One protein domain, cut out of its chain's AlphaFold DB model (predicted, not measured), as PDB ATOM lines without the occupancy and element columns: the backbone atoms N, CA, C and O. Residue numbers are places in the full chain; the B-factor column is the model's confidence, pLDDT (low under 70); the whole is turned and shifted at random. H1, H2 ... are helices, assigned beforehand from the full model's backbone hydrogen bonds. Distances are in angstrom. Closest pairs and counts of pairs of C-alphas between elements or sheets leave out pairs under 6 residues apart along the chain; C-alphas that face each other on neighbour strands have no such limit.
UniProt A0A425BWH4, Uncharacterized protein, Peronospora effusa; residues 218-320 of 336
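This is residues 218 to 320 of the 336 residues of an uncharacterized protein of Peronospora effusa (UniProt A0A425BWH4). A long helix, H5, crosses H3 and folds back along H4 near its start, then sticks out of a small helical body as an arm, residues 308 to 320; H1 and H2 lie at the body's end away from the arm. The printed part has 103 residues with five named helices, H1 to H5, and no named strand: all helix. It is compact, radius of gyration of the C-alphas 14.4 A, spanning 47 by 34 by 25 A.

H5, residues 293 to 320, is 41.2 A long and ends at C-alpha 320 (0.630, 26.366, 22.868). H4 is residues 279 to 287, H3 262 to 273, H2 242 to 254, and H1 218 to 223, from C-alpha 218 (9.108, 18.933, -10.162).

H5 touches H3 with residues 295 to 303 alone; closest C-alphas Ala 266 and Phe 299, 5.3 A. H4 and H5 form a hairpin at 29 degrees; closest C-alphas Phe 286 and Ala 296, 4.8 A. H2 and H3 only just touch, with 3 pairs of C-alphas within 8 A, closest Ile 252 and Leu 265, 6.9 A. H1 and H2 are close but not clearly touching; closest C-alphas Tyr 221 and Trp 247, 6.6 A. Every O i to N i+4 pair is within hydrogen-bond range in H1, H2, H4 and H5; in H3, 6 of 8.

The printed part has no cut. H1 to H2 is a long link; residues 229 to 237, 259 to 260 and 319 to 320 have pLDDT under 70.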
ATOM      1  N   ASP A 218       9.977  17.829  -9.740       88.31
ATOM      2  CA  ASP A 218       9.108  18.933 -10.162       88.31
ATOM      3  C   ASP A 218       9.363  19.338 -11.616       88.31
ATOM      4  O   ASP A 218       8.441  19.391 -12.425       88.31
ATOM      5  N   LYS A 219      10.635  19.542 -11.983       86.94
ATOM      6  CA  LYS A 219      11.007  19.957 -13.340       86.94
ATOM      7  C   LYS A 219      10.557  18.936 -14.377       86.94
ATOM      8  O   LYS A 219      10.076  19.310 -15.440       86.94
ATOM      9  N   THR A 220      10.709  17.645 -14.085       86.25
ATOM     10  CA  THR A 220      10.241  16.585 -14.989       86.25
ATOM     11  C   THR A 220       8.723  16.487 -15.035       86.25
ATOM     12  O   THR A 220       8.182  16.236 -16.106       86.25
ATOM     13  N   TYR A 221       8.029  16.737 -13.924       88.81
ATOM     14  CA  TYR A 221       6.567  16.758 -13.882       88.81
ATOM     15  C   TYR A 221       5.983  17.820 -14.827       88.81
ATOM     16  O   TYR A 221       5.118  17.519 -15.651       88.81
ATOM     17  N   GLU A 222       6.515  19.042 -14.763       87.00
ATOM     18  CA  GLU A 222       6.125  20.145 -15.649       87.00
ATOM     19  C   GLU A 222       6.550  19.904 -17.100       87.00
ATOM     20  O   GLU A 222       5.774  20.146 -18.022       87.00
ATOM     21  N   LEU A 223       7.763  19.384 -17.313       83.25
ATOM     22  CA  LEU A 223       8.281  19.063 -18.644       83.25
ATOM     23  C   LEU A 223       7.399  18.036 -19.368       83.25
ATOM     24  O   LEU A 223       7.207  18.124 -20.577       83.25
ATOM     25  N   PHE A 224       6.836  17.082 -18.629       84.25
ATOM     26  CA  PHE A 224       5.889  16.101 -19.153       84.25
ATOM     27  C   PHE A 224       4.454  16.619 -19.270       84.25
ATOM     28  O   PHE A 224       3.554  15.844 -19.601       84.25
ATOM     29  N   LEU A 225       4.238  17.914 -19.015       81.88
ATOM     30  CA  LEU A 225       2.942  18.585 -19.067       81.88
ATOM     31  C   LEU A 225       1.892  17.928 -18.157       81.88
ATOM     32  O   LEU A 225       0.692  18.050 -18.395       81.88
ATOM     33  N   LEU A 226       2.328  17.238 -17.097       85.00
ATOM     34  CA  LEU A 226       1.433  16.561 -16.154       85.00
ATOM     35  C   LEU A 226       0.685  17.553 -15.255       85.00
ATOM     36  O   LEU A 226      -0.381  17.243 -14.732       85.00
ATOM     37  N   ASN A 227       1.212  18.770 -15.128       80.94
ATOM     38  CA  ASN A 227       0.561  19.911 -14.488       80.94
ATOM     39  C   ASN A 227      -0.573  20.530 -15.327       80.94
ATOM     40  O   ASN A 227      -1.257  21.423 -14.838       80.94
ATOM     41  N   LYS A 228      -0.746  20.099 -16.584       76.06
ATOM     42  CA  LYS A 228      -1.820  20.546 -17.485       76.06
ATOM     43  C   LYS A 228      -2.906  19.485 -17.679       76.06
ATOM     44  O   LYS A 228      -3.672  19.581 -18.635       76.06
ATOM     45  N   ALA A 229      -2.943  18.453 -16.834       68.00
ATOM     46  CA  ALA A 229      -4.031  17.485 -16.868       68.00
ATOM     47  C   ALA A 229      -5.356  18.217 -16.608       68.00
ATOM     48  O   ALA A 229      -5.435  19.019 -15.678       68.00
ATOM     49  N   ASP A 230      -6.359  17.977 -17.455       63.00
ATOM     50  CA  ASP A 230      -7.666  18.620 -17.328       63.00
ATOM     51  C   ASP A 230      -8.295  18.242 -15.981       63.00
ATOM     52  O   ASP A 230      -8.523  17.064 -15.692       63.00
ATOM     53  N   VAL A 231      -8.490  19.245 -15.127       56.97
ATOM     54  CA  VAL A 231      -8.912  19.067 -13.731       56.97
ATOM     55  C   VAL A 231     -10.416  18.828 -13.631       56.97
ATOM     56  O   VAL A 231     -10.878  18.235 -12.656       56.97
ATOM     57  N   ASP A 232     -11.164  19.228 -14.661       51.44
ATOM     58  CA  ASP A 232     -12.627  19.238 -14.661       51.44
ATOM     59  C   ASP A 232     -13.238  17.924 -15.189       51.44
ATOM     60  O   ASP A 232     -14.457  17.742 -15.166       51.44
ATOM     61  N   SER A 233     -12.403  16.971 -15.623       52.72
ATOM     62  CA  SER A 233     -12.837  15.642 -16.060       52.72
ATOM     63  C   SER A 233     -12.757  14.607 -14.930       52.72
ATOM     64  O   SER A 233     -11.704  14.374 -14.332       52.72
ATOM     65  N   PHE A 234     -13.875  13.916 -14.680       50.12
ATOM     66  CA  PHE A 234     -13.951  12.765 -13.770       50.12
ATOM     67  C   PHE A 234     -13.177  11.530 -14.276       50.12
ATOM     68  O   PHE A 234     -12.978  10.589 -13.509       50.12
ATOM     69  N   ASP A 235     -12.694  11.536 -15.523       55.66
ATOM     70  CA  ASP A 235     -12.057  10.381 -16.171       55.66
ATOM     71  C   ASP A 235     -10.571  10.183 -15.801       55.66
ATOM     72  O   ASP A 235      -9.857   9.455 -16.476       55.66
ATOM     73  N   ASN A 236     -10.090  10.794 -14.713       60.09
ATOM     74  CA  ASN A 236      -8.727  10.624 -14.181       60.09
ATOM     75  C   ASN A 236      -7.602  10.713 -15.247       60.09
ATOM     76  O   ASN A 236      -6.772   9.802 -15.373       60.09
ATOM     77  N   PRO A 237      -7.519  11.828 -16.000       64.31
ATOM     78  CA  PRO A 237      -6.620  11.952 -17.150       64.31
ATOM     79  C   PRO A 237      -5.129  11.868 -16.785       64.31
ATOM     80  O   PRO A 237      -4.288  11.623 -17.652       64.31
ATOM     81  N   LEU A 238      -4.780  12.068 -15.508       76.38
ATOM     82  CA  LEU A 238      -3.399  12.025 -15.046       76.38
ATOM     83  C   LEU A 238      -2.852  10.592 -15.000       76.38
ATOM     84  O   LEU A 238      -1.825  10.332 -15.620       76.38
ATOM     85  N   LEU A 239      -3.506   9.671 -14.280       77.88
ATOM     86  CA  LEU A 239      -2.985   8.306 -14.081       77.88
ATOM     87  C   LEU A 239      -2.986   7.485 -15.376       77.88
ATOM     88  O   LEU A 239      -2.107   6.645 -15.581       77.88
ATOM     89  N   ASP A 240      -3.927   7.787 -16.270       74.88
ATOM     90  CA  ASP A 240      -4.046   7.144 -17.577       74.88
ATOM     91  C   ASP A 240      -3.051   7.706 -18.608       74.88
ATOM     92  O   ASP A 240      -2.825   7.108 -19.666       74.88
ATOM     93  N   SER A 241      -2.386   8.823 -18.298       78.00
ATOM     94  CA  SER A 241      -1.382   9.406 -19.181       78.00
ATOM     95  C   SER A 241      -0.145   8.499 -19.306       78.00
ATOM     96  O   SER A 241       0.479   8.123 -18.309       78.00
ATOM     97  N   PRO A 242       0.344   8.207 -20.525       77.44
ATOM     98  CA  PRO A 242       1.643   7.554 -20.707       77.44
ATOM     99  C   PRO A 242       2.793   8.330 -20.041       77.44
ATOM    100  O   PRO A 242       3.766   7.739 -19.575       77.44
ATOM    101  N   MET A 243       2.663   9.656 -19.937       85.25
ATOM    102  CA  MET A 243       3.644  10.521 -19.281       85.25
ATOM    103  C   MET A 243       3.700  10.349 -17.771       85.25
ATOM    104  O   MET A 243       4.783  10.452 -17.193       85.25
ATOM    105  N   TRP A 244       2.581  10.005 -17.135       86.75
ATOM    106  CA  TRP A 244       2.570   9.672 -15.716       86.75
ATOM    107  C   TRP A 244       3.502   8.501 -15.431       86.75
ATOM    108  O   TRP A 244       4.354   8.546 -14.549       86.75
ATOM    109  N   ASN A 245       3.407   7.477 -16.266       84.12
ATOM    110  CA  ASN A 245       4.211   6.278 -16.145       84.12
ATOM    111  C   ASN A 245       5.706   6.526 -16.370       84.12
ATOM    112  O   ASN A 245       6.536   5.994 -15.630       84.12
ATOM    113  N   VAL A 246       6.051   7.363 -17.352       87.50
ATOM    114  CA  VAL A 246       7.432   7.824 -17.565       87.50
ATOM    115  C   VAL A 246       7.954   8.541 -16.321       87.50
ATOM    116  O   VAL A 246       9.046   8.227 -15.847       87.50
ATOM    117  N   TRP A 247       7.165   9.456 -15.760       91.19
ATOM    118  CA  TRP A 247       7.544  10.224 -14.578       91.19
ATOM    119  C   TRP A 247       7.724   9.347 -13.337       91.19
ATOM    120  O   TRP A 247       8.744   9.438 -12.658       91.19
ATOM    121  N   ILE A 248       6.801   8.419 -13.079       89.19
ATOM    122  CA  ILE A 248       6.920   7.452 -11.983       89.19
ATOM    123  C   ILE A 248       8.191   6.605 -12.123       89.19
ATOM    124  O   ILE A 248       8.939   6.446 -11.156       89.19
ATOM    125  N   LEU A 249       8.472   6.080 -13.321       85.75
ATOM    126  CA  LEU A 249       9.695   5.314 -13.575       85.75
ATOM    127  C   LEU A 249      10.953   6.162 -13.372       85.75
ATOM    128  O   LEU A 249      11.953   5.651 -12.856       85.75
ATOM    129  N   TYR A 250      10.900   7.442 -13.743       88.62
ATOM    130  CA  TYR A 250      11.975   8.382 -13.468       88.62
ATOM    131  C   TYR A 250      12.199   8.550 -11.965       88.62
ATOM    132  O   TYR A 250      13.323   8.362 -11.511       88.62
ATOM    133  N   LEU A 251      11.151   8.810 -11.176       90.88
ATOM    134  CA  LEU A 251      11.265   8.988  -9.723       90.88
ATOM    135  C   LEU A 251      11.837   7.759  -9.019       90.88
ATOM    136  O   LEU A 251      12.700   7.902  -8.151       90.88
ATOM    137  N   ILE A 252      11.396   6.564  -9.421       87.88
ATOM    138  CA  ILE A 252      11.922   5.298  -8.901       87.88
ATOM    139  C   ILE A 252      13.436   5.218  -9.139       87.88
ATOM    140  O   ILE A 252      14.176   4.864  -8.230       87.88
ATOM    141  N   ARG A 253      13.916   5.581 -10.335       83.88
ATOM    142  CA  ARG A 253      15.348   5.533 -10.692       83.88
ATOM    143  C   ARG A 253      16.160   6.682 -10.092       83.88
ATOM    144  O   ARG A 253      17.315   6.496  -9.718       83.88
ATOM    145  N   LEU A 254      15.580   7.876 -10.013       87.06
ATOM    146  CA  LEU A 254      16.225   9.051  -9.433       87.06
ATOM    147  C   LEU A 254      16.576   8.797  -7.965       87.06
ATOM    148  O   LEU A 254      17.669   9.153  -7.535       87.06
ATOM    149  N   ASN A 255      15.681   8.116  -7.248       88.06
ATOM    150  CA  ASN A 255      15.788   7.837  -5.817       88.06
ATOM    151  C   ASN A 255      16.218   6.391  -5.511       88.06
ATOM    152  O   ASN A 255      16.096   5.950  -4.372       88.06
ATOM    153  N   ASP A 256      16.681   5.650  -6.527       86.44
ATOM    154  CA  ASP A 256      17.161   4.265  -6.421       86.44
ATOM    155  C   ASP A 256      16.191   3.335  -5.645       86.44
ATOM    156  O   ASP A 256      16.589   2.427  -4.911       86.44
ATOM    157  N   LEU A 257      14.884   3.554  -5.828       86.81
ATOM    158  CA  LEU A 257      13.819   2.788  -5.193       86.81
ATOM    159  C   LEU A 257      13.660   1.417  -5.856       86.81
ATOM    160  O   LEU A 257      13.790   1.249  -7.072       86.81
ATOM    161  N   LYS A 258      13.271   0.420  -5.059       82.81
ATOM    162  CA  LYS A 258      12.807  -0.858  -5.609       82.81
ATOM    163  C   LYS A 258      11.476  -0.637  -6.329       82.81
ATOM    164  O   LYS A 258      10.609   0.098  -5.851       82.81
ATOM    165  N   LYS A 259      11.280  -1.305  -7.473       66.06
ATOM    166  CA  LYS A 259       9.957  -1.359  -8.113       66.06
ATOM    167  C   LYS A 259       8.955  -1.873  -7.070       66.06
ATOM    168  O   LYS A 259       9.239  -2.882  -6.435       66.06
ATOM    169  N   GLN A 260       7.819  -1.184  -6.920       69.69
ATOM    170  CA  GLN A 260       6.764  -1.445  -5.919       69.69
ATOM    171  C   GLN A 260       7.024  -0.928  -4.489       69.69
ATOM    172  O   GLN A 260       6.245  -1.235  -3.590       69.69
ATOM    173  N   SER A 261       8.047  -0.093  -4.266       84.94
ATOM    174  CA  SER A 261       8.196   0.671  -3.013       84.94
ATOM    175  C   SER A 261       7.180   1.821  -2.961       84.94
ATOM    176  O   SER A 261       7.516   2.998  -3.074       84.94
ATOM    177  N   TYR A 262       5.892   1.472  -2.918       84.56
ATOM    178  CA  TYR A 262       4.801   2.434  -3.039       84.56
ATOM    179  C   TYR A 262       4.755   3.472  -1.909       84.56
ATOM    180  O   TYR A 262       4.459   4.620  -2.228       84.56
ATOM    181  N   PRO A 263       5.059   3.151  -0.634       85.62
ATOM    182  CA  PRO A 263       5.114   4.162   0.423       85.62
ATOM    183  C   PRO A 263       6.189   5.232   0.181       85.62
ATOM    184  O   PRO A 263       5.905   6.424   0.276       85.62
ATOM    185  N   GLU A 264       7.406   4.827  -0.185       89.81
ATOM    186  CA  GLU A 264       8.517   5.735  -0.482       89.81
ATOM    187  C   GLU A 264       8.236   6.548  -1.744       89.81
ATOM    188  O   GLU A 264       8.461   7.756  -1.778       89.81
ATOM    189  N   LEU A 265       7.670   5.907  -2.769       91.19
ATOM    190  CA  LEU A 265       7.232   6.592  -3.978       91.19
ATOM    191  C   LEU A 265       6.137   7.625  -3.674       91.19
ATOM    192  O   LEU A 265       6.186   8.733  -4.200       91.19
ATOM    193  N   ALA A 266       5.177   7.302  -2.803       91.56
ATOM    194  CA  ALA A 266       4.116   8.225  -2.407       91.56
ATOM    195  C   ALA A 266       4.679   9.471  -1.713       91.56
ATOM    196  O   ALA A 266       4.231  10.582  -1.990       91.56
ATOM    197  N   ALA A 267       5.699   9.301  -0.865       90.94
ATOM    198  CA  ALA A 267       6.377  10.409  -0.197       90.94
ATOM    199  C   ALA A 267       7.067  11.376  -1.177       90.94
ATOM    200  O   ALA A 267       7.231  12.548  -0.851       90.94
ATOM    201  N   LEU A 268       7.437  10.909  -2.375       92.81
ATOM    202  CA  LEU A 268       8.003  11.740  -3.444       92.81
ATOM    203  C   LEU A 268       6.921  12.365  -4.332       92.81
ATOM    204  O   LEU A 268       7.040  13.517  -4.737       92.81
ATOM    205  N   VAL A 269       5.867  11.606  -4.639       93.06
ATOM    206  CA  VAL A 269       4.808  12.005  -5.576       93.06
ATOM    207  C   VAL A 269       3.854  13.026  -4.958       93.06
ATOM    208  O   VAL A 269       3.567  14.050  -5.576       93.06
ATOM    209  N   ILE A 270       3.373  12.777  -3.735       94.06
ATOM    210  CA  ILE A 270       2.341  13.608  -3.096       94.06
ATOM    211  C   ILE A 270       2.772  15.078  -2.953       94.06
ATOM    212  O   ILE A 270       1.978  15.945  -3.319       94.06
ATOM    213  N   PRO A 271       3.998  15.413  -2.499       94.25
ATOM    214  CA  PRO A 271       4.424  16.809  -2.407       94.25
ATOM    215  C   PRO A 271       4.428  17.548  -3.747       94.25
ATOM    216  O   PRO A 271       4.111  18.731  -3.768       94.25
ATOM    217  N   VAL A 272       4.764  16.870  -4.850       94.12
ATOM    218  CA  VAL A 272       4.739  17.477  -6.191       94.12
ATOM    219  C   VAL A 272       3.297  17.741  -6.615       94.12
ATOM    220  O   VAL A 272       2.961  18.850  -7.016       94.12
ATOM    221  N   LEU A 273       2.406  16.763  -6.441       92.56
ATOM    222  CA  LEU A 273       0.998  16.912  -6.815       92.56
ATOM    223  C   LEU A 273       0.281  18.017  -6.033       92.56
ATOM    224  O   LEU A 273      -0.479  18.782  -6.621       92.56
ATOM    225  N   ARG A 274       0.563  18.159  -4.732       92.81
ATOM    226  CA  ARG A 274      -0.032  19.202  -3.875       92.81
ATOM    227  C   ARG A 274       0.397  20.629  -4.239       92.81
ATOM    228  O   ARG A 274      -0.212  21.578  -3.755       92.81
ATOM    229  N   LYS A 275       1.421  20.808  -5.085       92.00
ATOM    230  CA  LYS A 275       1.767  22.126  -5.652       92.00
ATOM    231  C   LYS A 275       0.799  22.565  -6.750       92.00
ATOM    232  O   LYS A 275       0.701  23.758  -7.014       92.00
ATOM    233  N   HIS A 276       0.111  21.616  -7.384       87.25
ATOM    234  CA  HIS A 276      -0.735  21.867  -8.552       87.25
ATOM    235  C   HIS A 276      -2.219  21.606  -8.284       87.25
ATOM    236  O   HIS A 276      -3.065  22.235  -8.912       87.25
ATOM    237  N   TYR A 277      -2.542  20.724  -7.337       87.94
ATOM    238  CA  TYR A 277      -3.914  20.300  -7.069       87.94
ATOM    239  C   TYR A 277      -4.231  20.336  -5.579       87.94
ATOM    240  O   TYR A 277      -3.382  20.050  -4.732       87.94
ATOM    241  N   ILE A 278      -5.489  20.644  -5.265       89.81
ATOM    242  CA  ILE A 278      -6.004  20.545  -3.901       89.81
ATOM    243  C   ILE A 278      -6.179  19.077  -3.505       89.81
ATOM    244  O   ILE A 278      -6.488  18.220  -4.336       89.81
ATOM    245  N   ASP A 279      -6.034  18.786  -2.214       92.25
ATOM    246  CA  ASP A 279      -6.066  17.407  -1.724       92.25
ATOM    247  C   ASP A 279      -7.384  16.676  -2.043       92.25
ATOM    248  O   ASP A 279      -7.368  15.468  -2.254       92.25
ATOM    249  N   GLN A 280      -8.520  17.386  -2.095       89.75
ATOM    250  CA  GLN A 280      -9.814  16.780  -2.430       89.75
ATOM    251  C   GLN A 280      -9.801  16.188  -3.847       89.75
ATOM    252  O   GLN A 280     -10.144  15.023  -4.025       89.75
ATOM    253  N   THR A 281      -9.311  16.949  -4.829       87.75
ATOM    254  CA  THR A 281      -9.148  16.490  -6.215       87.75
ATOM    255  C   THR A 281      -8.242  15.263  -6.284       87.75
ATOM    256  O   THR A 281      -8.591  14.264  -6.908       87.75
ATOM    257  N   LEU A 282      -7.096  15.299  -5.594       89.75
ATOM    258  CA  LEU A 282      -6.160  14.172  -5.560       89.75
ATOM    259  C   LEU A 282      -6.786  12.922  -4.932       89.75
ATOM    260  O   LEU A 282      -6.600  11.814  -5.436       89.75
ATOM    261  N   PHE A 283      -7.544  13.089  -3.848       90.50
ATOM    262  CA  PHE A 283      -8.262  11.994  -3.207       90.50
ATOM    263  C   PHE A 283      -9.276  11.358  -4.159       90.50
ATOM    264  O   PHE A 283      -9.302  10.130  -4.274       90.50
ATOM    265  N   ASP A 284     -10.072  12.174  -4.853       87.25
ATOM    266  CA  ASP A 284     -11.094  11.698  -5.781       87.25
ATOM    267  C   ASP A 284     -10.467  10.965  -6.972       87.25
ATOM    268  O   ASP A 284     -10.922   9.873  -7.322       87.25
ATOM    269  N   TRP A 285      -9.363  11.473  -7.524       86.56
ATOM    270  CA  TRP A 285      -8.601  10.779  -8.565       86.56
ATOM    271  C   TRP A 285      -8.059   9.430  -8.087       86.56
ATOM    272  O   TRP A 285      -8.250   8.412  -8.750       86.56
ATOM    273  N   PHE A 286      -7.416   9.371  -6.920       90.06
ATOM    274  CA  PHE A 286      -6.881   8.101  -6.420       90.06
ATOM    275  C   PHE A 286      -7.973   7.102  -6.027       90.06
ATOM    276  O   PHE A 286      -7.758   5.893  -6.118       90.06
ATOM    277  N   LEU A 287      -9.140   7.584  -5.593       87.69
ATOM    278  CA  LEU A 287     -10.289   6.744  -5.267       87.69
ATOM    279  C   LEU A 287     -10.885   6.080  -6.515       87.69
ATOM    280  O   LEU A 287     -11.223   4.899  -6.458       87.69
ATOM    281  N   HIS A 288     -10.990   6.821  -7.620       85.31
ATOM    282  CA  HIS A 288     -11.632   6.372  -8.860       85.31
ATOM    283  C   HIS A 288     -10.640   5.859  -9.917       85.31
ATOM    284  O   HIS A 288     -11.004   5.666 -11.075       85.31
ATOM    285  N   ALA A 289      -9.381   5.620  -9.540       84.88
ATOM    286  CA  ALA A 289      -8.362   5.094 -10.440       84.88
ATOM    287  C   ALA A 289      -8.760   3.726 -11.022       84.88
ATOM    288  O   ALA A 289      -8.923   2.735 -10.301       84.88
ATOM    289  N   ASN A 290      -8.883   3.662 -12.349       80.56
ATOM    290  CA  ASN A 290      -9.188   2.427 -13.071       80.56
ATOM    291  C   ASN A 290      -7.923   1.689 -13.527       80.56
ATOM    292  O   ASN A 290      -7.927   0.457 -13.603       80.56
ATOM    293  N   THR A 291      -6.830   2.421 -13.739       76.75
ATOM    294  CA  THR A 291      -5.477   1.910 -13.976       76.75
ATOM    295  C   THR A 291      -4.615   2.070 -12.721       76.75
ATOM    296  O   THR A 291      -4.973   2.794 -11.794       76.75
ATOM    297  N   GLU A 292      -3.507   1.322 -12.640       79.12
ATOM    298  CA  GLU A 292      -2.524   1.431 -11.543       79.12
ATOM    299  C   GLU A 292      -3.148   1.382 -10.125       79.12
ATOM    300  O   GLU A 292      -2.668   2.011  -9.181       79.12
ATOM    301  N   LYS A 293      -4.231   0.604  -9.946       85.31
ATOM    302  CA  LYS A 293      -5.087   0.607  -8.739       85.31
ATOM    303  C   LYS A 293      -4.316   0.482  -7.426       85.31
ATOM    304  O   LYS A 293      -4.631   1.162  -6.454       85.31
ATOM    305  N   LEU A 294      -3.306  -0.386  -7.391       86.62
ATOM    306  CA  LEU A 294      -2.483  -0.584  -6.198       86.62
ATOM    307  C   LEU A 294      -1.660   0.671  -5.873       86.62
ATOM    308  O   LEU A 294      -1.622   1.099  -4.722       86.62
ATOM    309  N   GLN A 295      -1.050   1.294  -6.884       87.50
ATOM    310  CA  GLN A 295      -0.327   2.553  -6.720       87.50
ATOM    311  C   GLN A 295      -1.264   3.650  -6.195       87.50
ATOM    312  O   GLN A 295      -0.941   4.313  -5.208       87.50
ATOM    313  N   ALA A 296      -2.445   3.791  -6.804       89.12
ATOM    314  CA  ALA A 296      -3.437   4.784  -6.407       89.12
ATOM    315  C   ALA A 296      -3.889   4.605  -4.945       89.12
ATOM    316  O   ALA A 296      -3.960   5.576  -4.195       89.12
ATOM    317  N   GLN A 297      -4.102   3.365  -4.488       89.75
ATOM    318  CA  GLN A 297      -4.438   3.073  -3.088       89.75
ATOM    319  C   GLN A 297      -3.359   3.549  -2.107       89.75
ATOM    320  O   GLN A 297      -3.678   4.125  -1.063       89.75
ATOM    321  N   HIS A 298      -2.084   3.338  -2.436       91.06
ATOM    322  CA  HIS A 298      -0.979   3.815  -1.608       91.06
ATOM    323  C   HIS A 298      -0.876   5.343  -1.605       91.06
ATOM    324  O   HIS A 298      -0.636   5.927  -0.549       91.06
ATOM    325  N   PHE A 299      -1.107   5.993  -2.747       93.06
ATOM    326  CA  PHE A 299      -1.099   7.454  -2.845       93.06
ATOM    327  C   PHE A 299      -2.254   8.076  -2.063       93.06
ATOM    328  O   PHE A 299      -2.031   9.003  -1.285       93.06
ATOM    329  N   LYS A 300      -3.453   7.488  -2.143       93.69
ATOM    330  CA  LYS A 300      -4.598   7.855  -1.304       93.69
ATOM    331  C   LYS A 300      -4.264   7.757   0.183       93.69
ATOM    332  O   LYS A 300      -4.520   8.698   0.928       93.69
ATOM    333  N   LYS A 301      -3.690   6.631   0.626       93.56
ATOM    334  CA  LYS A 301      -3.320   6.439   2.035       93.56
ATOM    335  C   LYS A 301      -2.302   7.485   2.494       93.56
ATOM    336  O   LYS A 301      -2.509   8.119   3.519       93.56
ATOM    337  N   ALA A 302      -1.246   7.700   1.714       93.75
ATOM    338  CA  ALA A 302      -0.224   8.691   2.037       93.75
ATOM    339  C   ALA A 302      -0.797  10.115   2.124       93.75
ATOM    340  O   ALA A 302      -0.404  10.875   3.005       93.75
ATOM    341  N   LEU A 303      -1.745  10.466   1.250       94.38
ATOM    342  CA  LEU A 303      -2.428  11.756   1.295       94.38
ATOM    343  C   LEU A 303      -3.215  11.941   2.604       94.38
ATOM    344  O   LEU A 303      -3.065  12.971   3.256       94.38
ATOM    345  N   ILE A 304      -3.984  10.928   3.024       93.56
ATOM    346  CA  ILE A 304      -4.722  10.942   4.302       93.56
ATOM    347  C   ILE A 304      -3.751  11.092   5.483       93.56
ATOM    348  O   ILE A 304      -3.934  11.972   6.322       93.56
ATOM    349  N   ASP A 305      -2.684  10.288   5.516       93.38
ATOM    350  CA  ASP A 305      -1.694  10.309   6.599       93.38
ATOM    351  C   ASP A 305      -1.030  11.697   6.735       93.38
ATOM    352  O   ASP A 305      -0.751  12.165   7.844       93.38
ATOM    353  N   VAL A 306      -0.770  12.378   5.612       92.56
ATOM    354  CA  VAL A 306      -0.229  13.748   5.591       92.56
ATOM    355  C   VAL A 306      -1.241  14.747   6.159       92.56
ATOM    356  O   VAL A 306      -0.882  15.559   7.014       92.56
ATOM    357  N   GLN A 307      -2.509  14.661   5.752       91.56
ATOM    358  CA  GLN A 307      -3.573  15.542   6.247       91.56
ATOM    359  C   GLN A 307      -3.821  15.387   7.750       91.56
ATOM    360  O   GLN A 307      -4.014  16.381   8.459       91.56
ATOM    361  N   GLU A 308      -3.816  14.153   8.255       92.50
ATOM    362  CA  GLU A 308      -3.984  13.876   9.681       92.50
ATOM    363  C   GLU A 308      -2.834  14.471  10.495       92.50
ATOM    364  O   GLU A 308      -3.072  15.174  11.480       92.50
ATOM    365  N   LYS A 309      -1.586  14.286  10.046       91.50
ATOM    366  CA  LYS A 309      -0.412  14.885  10.697       91.50
ATOM    367  C   LYS A 309      -0.483  16.410  10.724       91.50
ATOM    368  O   LYS A 309      -0.209  17.012  11.760       91.50
ATOM    369  N   GLU A 310      -0.869  17.045   9.620       90.69
ATOM    370  CA  GLU A 310      -1.037  18.501   9.559       90.69
ATOM    371  C   GLU A 310      -2.132  18.996  10.512       90.69
ATOM    372  O   GLU A 310      -1.951  20.010  11.191       90.69
ATOM    373  N   ARG A 311      -3.249  18.265  10.615       90.12
ATOM    374  CA  ARG A 311      -4.336  18.576  11.552       90.12
ATOM    375  C   ARG A 311      -3.869  18.494  13.004       90.12
ATOM    376  O   ARG A 311      -4.152  19.405  13.779       90.12
ATOM    377  N   GLU A 312      -3.136  17.446  13.365       91.62
ATOM    378  CA  GLU A 312      -2.595  17.285  14.717       91.62
ATOM    379  C   GLU A 312      -1.548  18.353  15.055       91.62
ATOM    380  O   GLU A 312      -1.560  18.904  16.156       91.62
ATOM    381  N   MET A 313      -0.690  18.731  14.102       87.81
ATOM    382  CA  MET A 313       0.256  19.836  14.296       87.81
ATOM    383  C   MET A 313      -0.452  21.180  14.520       87.81
ATOM    384  O   MET A 313      -0.043  21.943  15.395       87.81
ATOM    385  N   ARG A 314      -1.540  21.463  13.788       87.31
ATOM    386  CA  ARG A 314      -2.341  22.686  13.988       87.31
ATOM    387  C   ARG A 314      -3.002  22.724  15.368       87.31
ATOM    388  O   ARG A 314      -2.977  23.772  16.004       87.31
ATOM    389  N   LYS A 315      -3.534  21.594  15.852       85.50
ATOM    390  CA  LYS A 315      -4.108  21.493  17.207       85.50
ATOM    391  C   LYS A 315      -3.069  21.772  18.293       85.50
ATOM    392  O   LYS A 315      -3.356  22.502  19.231       85.50
ATOM    393  N   ARG A 316      -1.856  21.220  18.157       80.25
ATOM    394  CA  ARG A 316      -0.768  21.447  19.125       80.25
ATOM    395  C   ARG A 316      -0.360  22.917  19.179       80.25
ATOM    396  O   ARG A 316      -0.329  23.489  20.258       80.25
ATOM    397  N   LYS A 317      -0.162  23.546  18.017       75.62
ATOM    398  CA  LYS A 317       0.206  24.965  17.943       75.62
ATOM    399  C   LYS A 317      -0.871  25.891  18.529       75.62
ATOM    400  O   LYS A 317      -0.532  26.825  19.240       75.62
ATOM    401  N   GLY A 318      -2.153  25.602  18.288       70.50
ATOM    402  CA  GLY A 318      -3.258  26.370  18.878       70.50
ATOM    403  C   GLY A 318      -3.315  26.291  20.408       70.50
ATOM    404  O   GLY A 318      -3.590  27.293  21.058       70.50
ATOM    405  N   ASN A 319      -2.989  25.131  20.987       61.44
ATOM    406  CA  ASN A 319      -2.944  24.960  22.443       61.44
ATOM    407  C   ASN A 319      -1.722  25.646  23.084       61.44
ATOM    408  O   ASN A 319      -1.816  26.134  24.209       61.44
ATOM    409  N   ASP A 320      -0.587  25.701  22.382       58.44
ATOM    410  CA  ASP A 320       0.630  26.366  22.868       58.44
ATOM    411  C   ASP A 320       0.489  27.903  22.859       58.44
ATOM    412  O   ASP A 320       0.977  28.577  23.770       58.44
TER     413      ASP A 320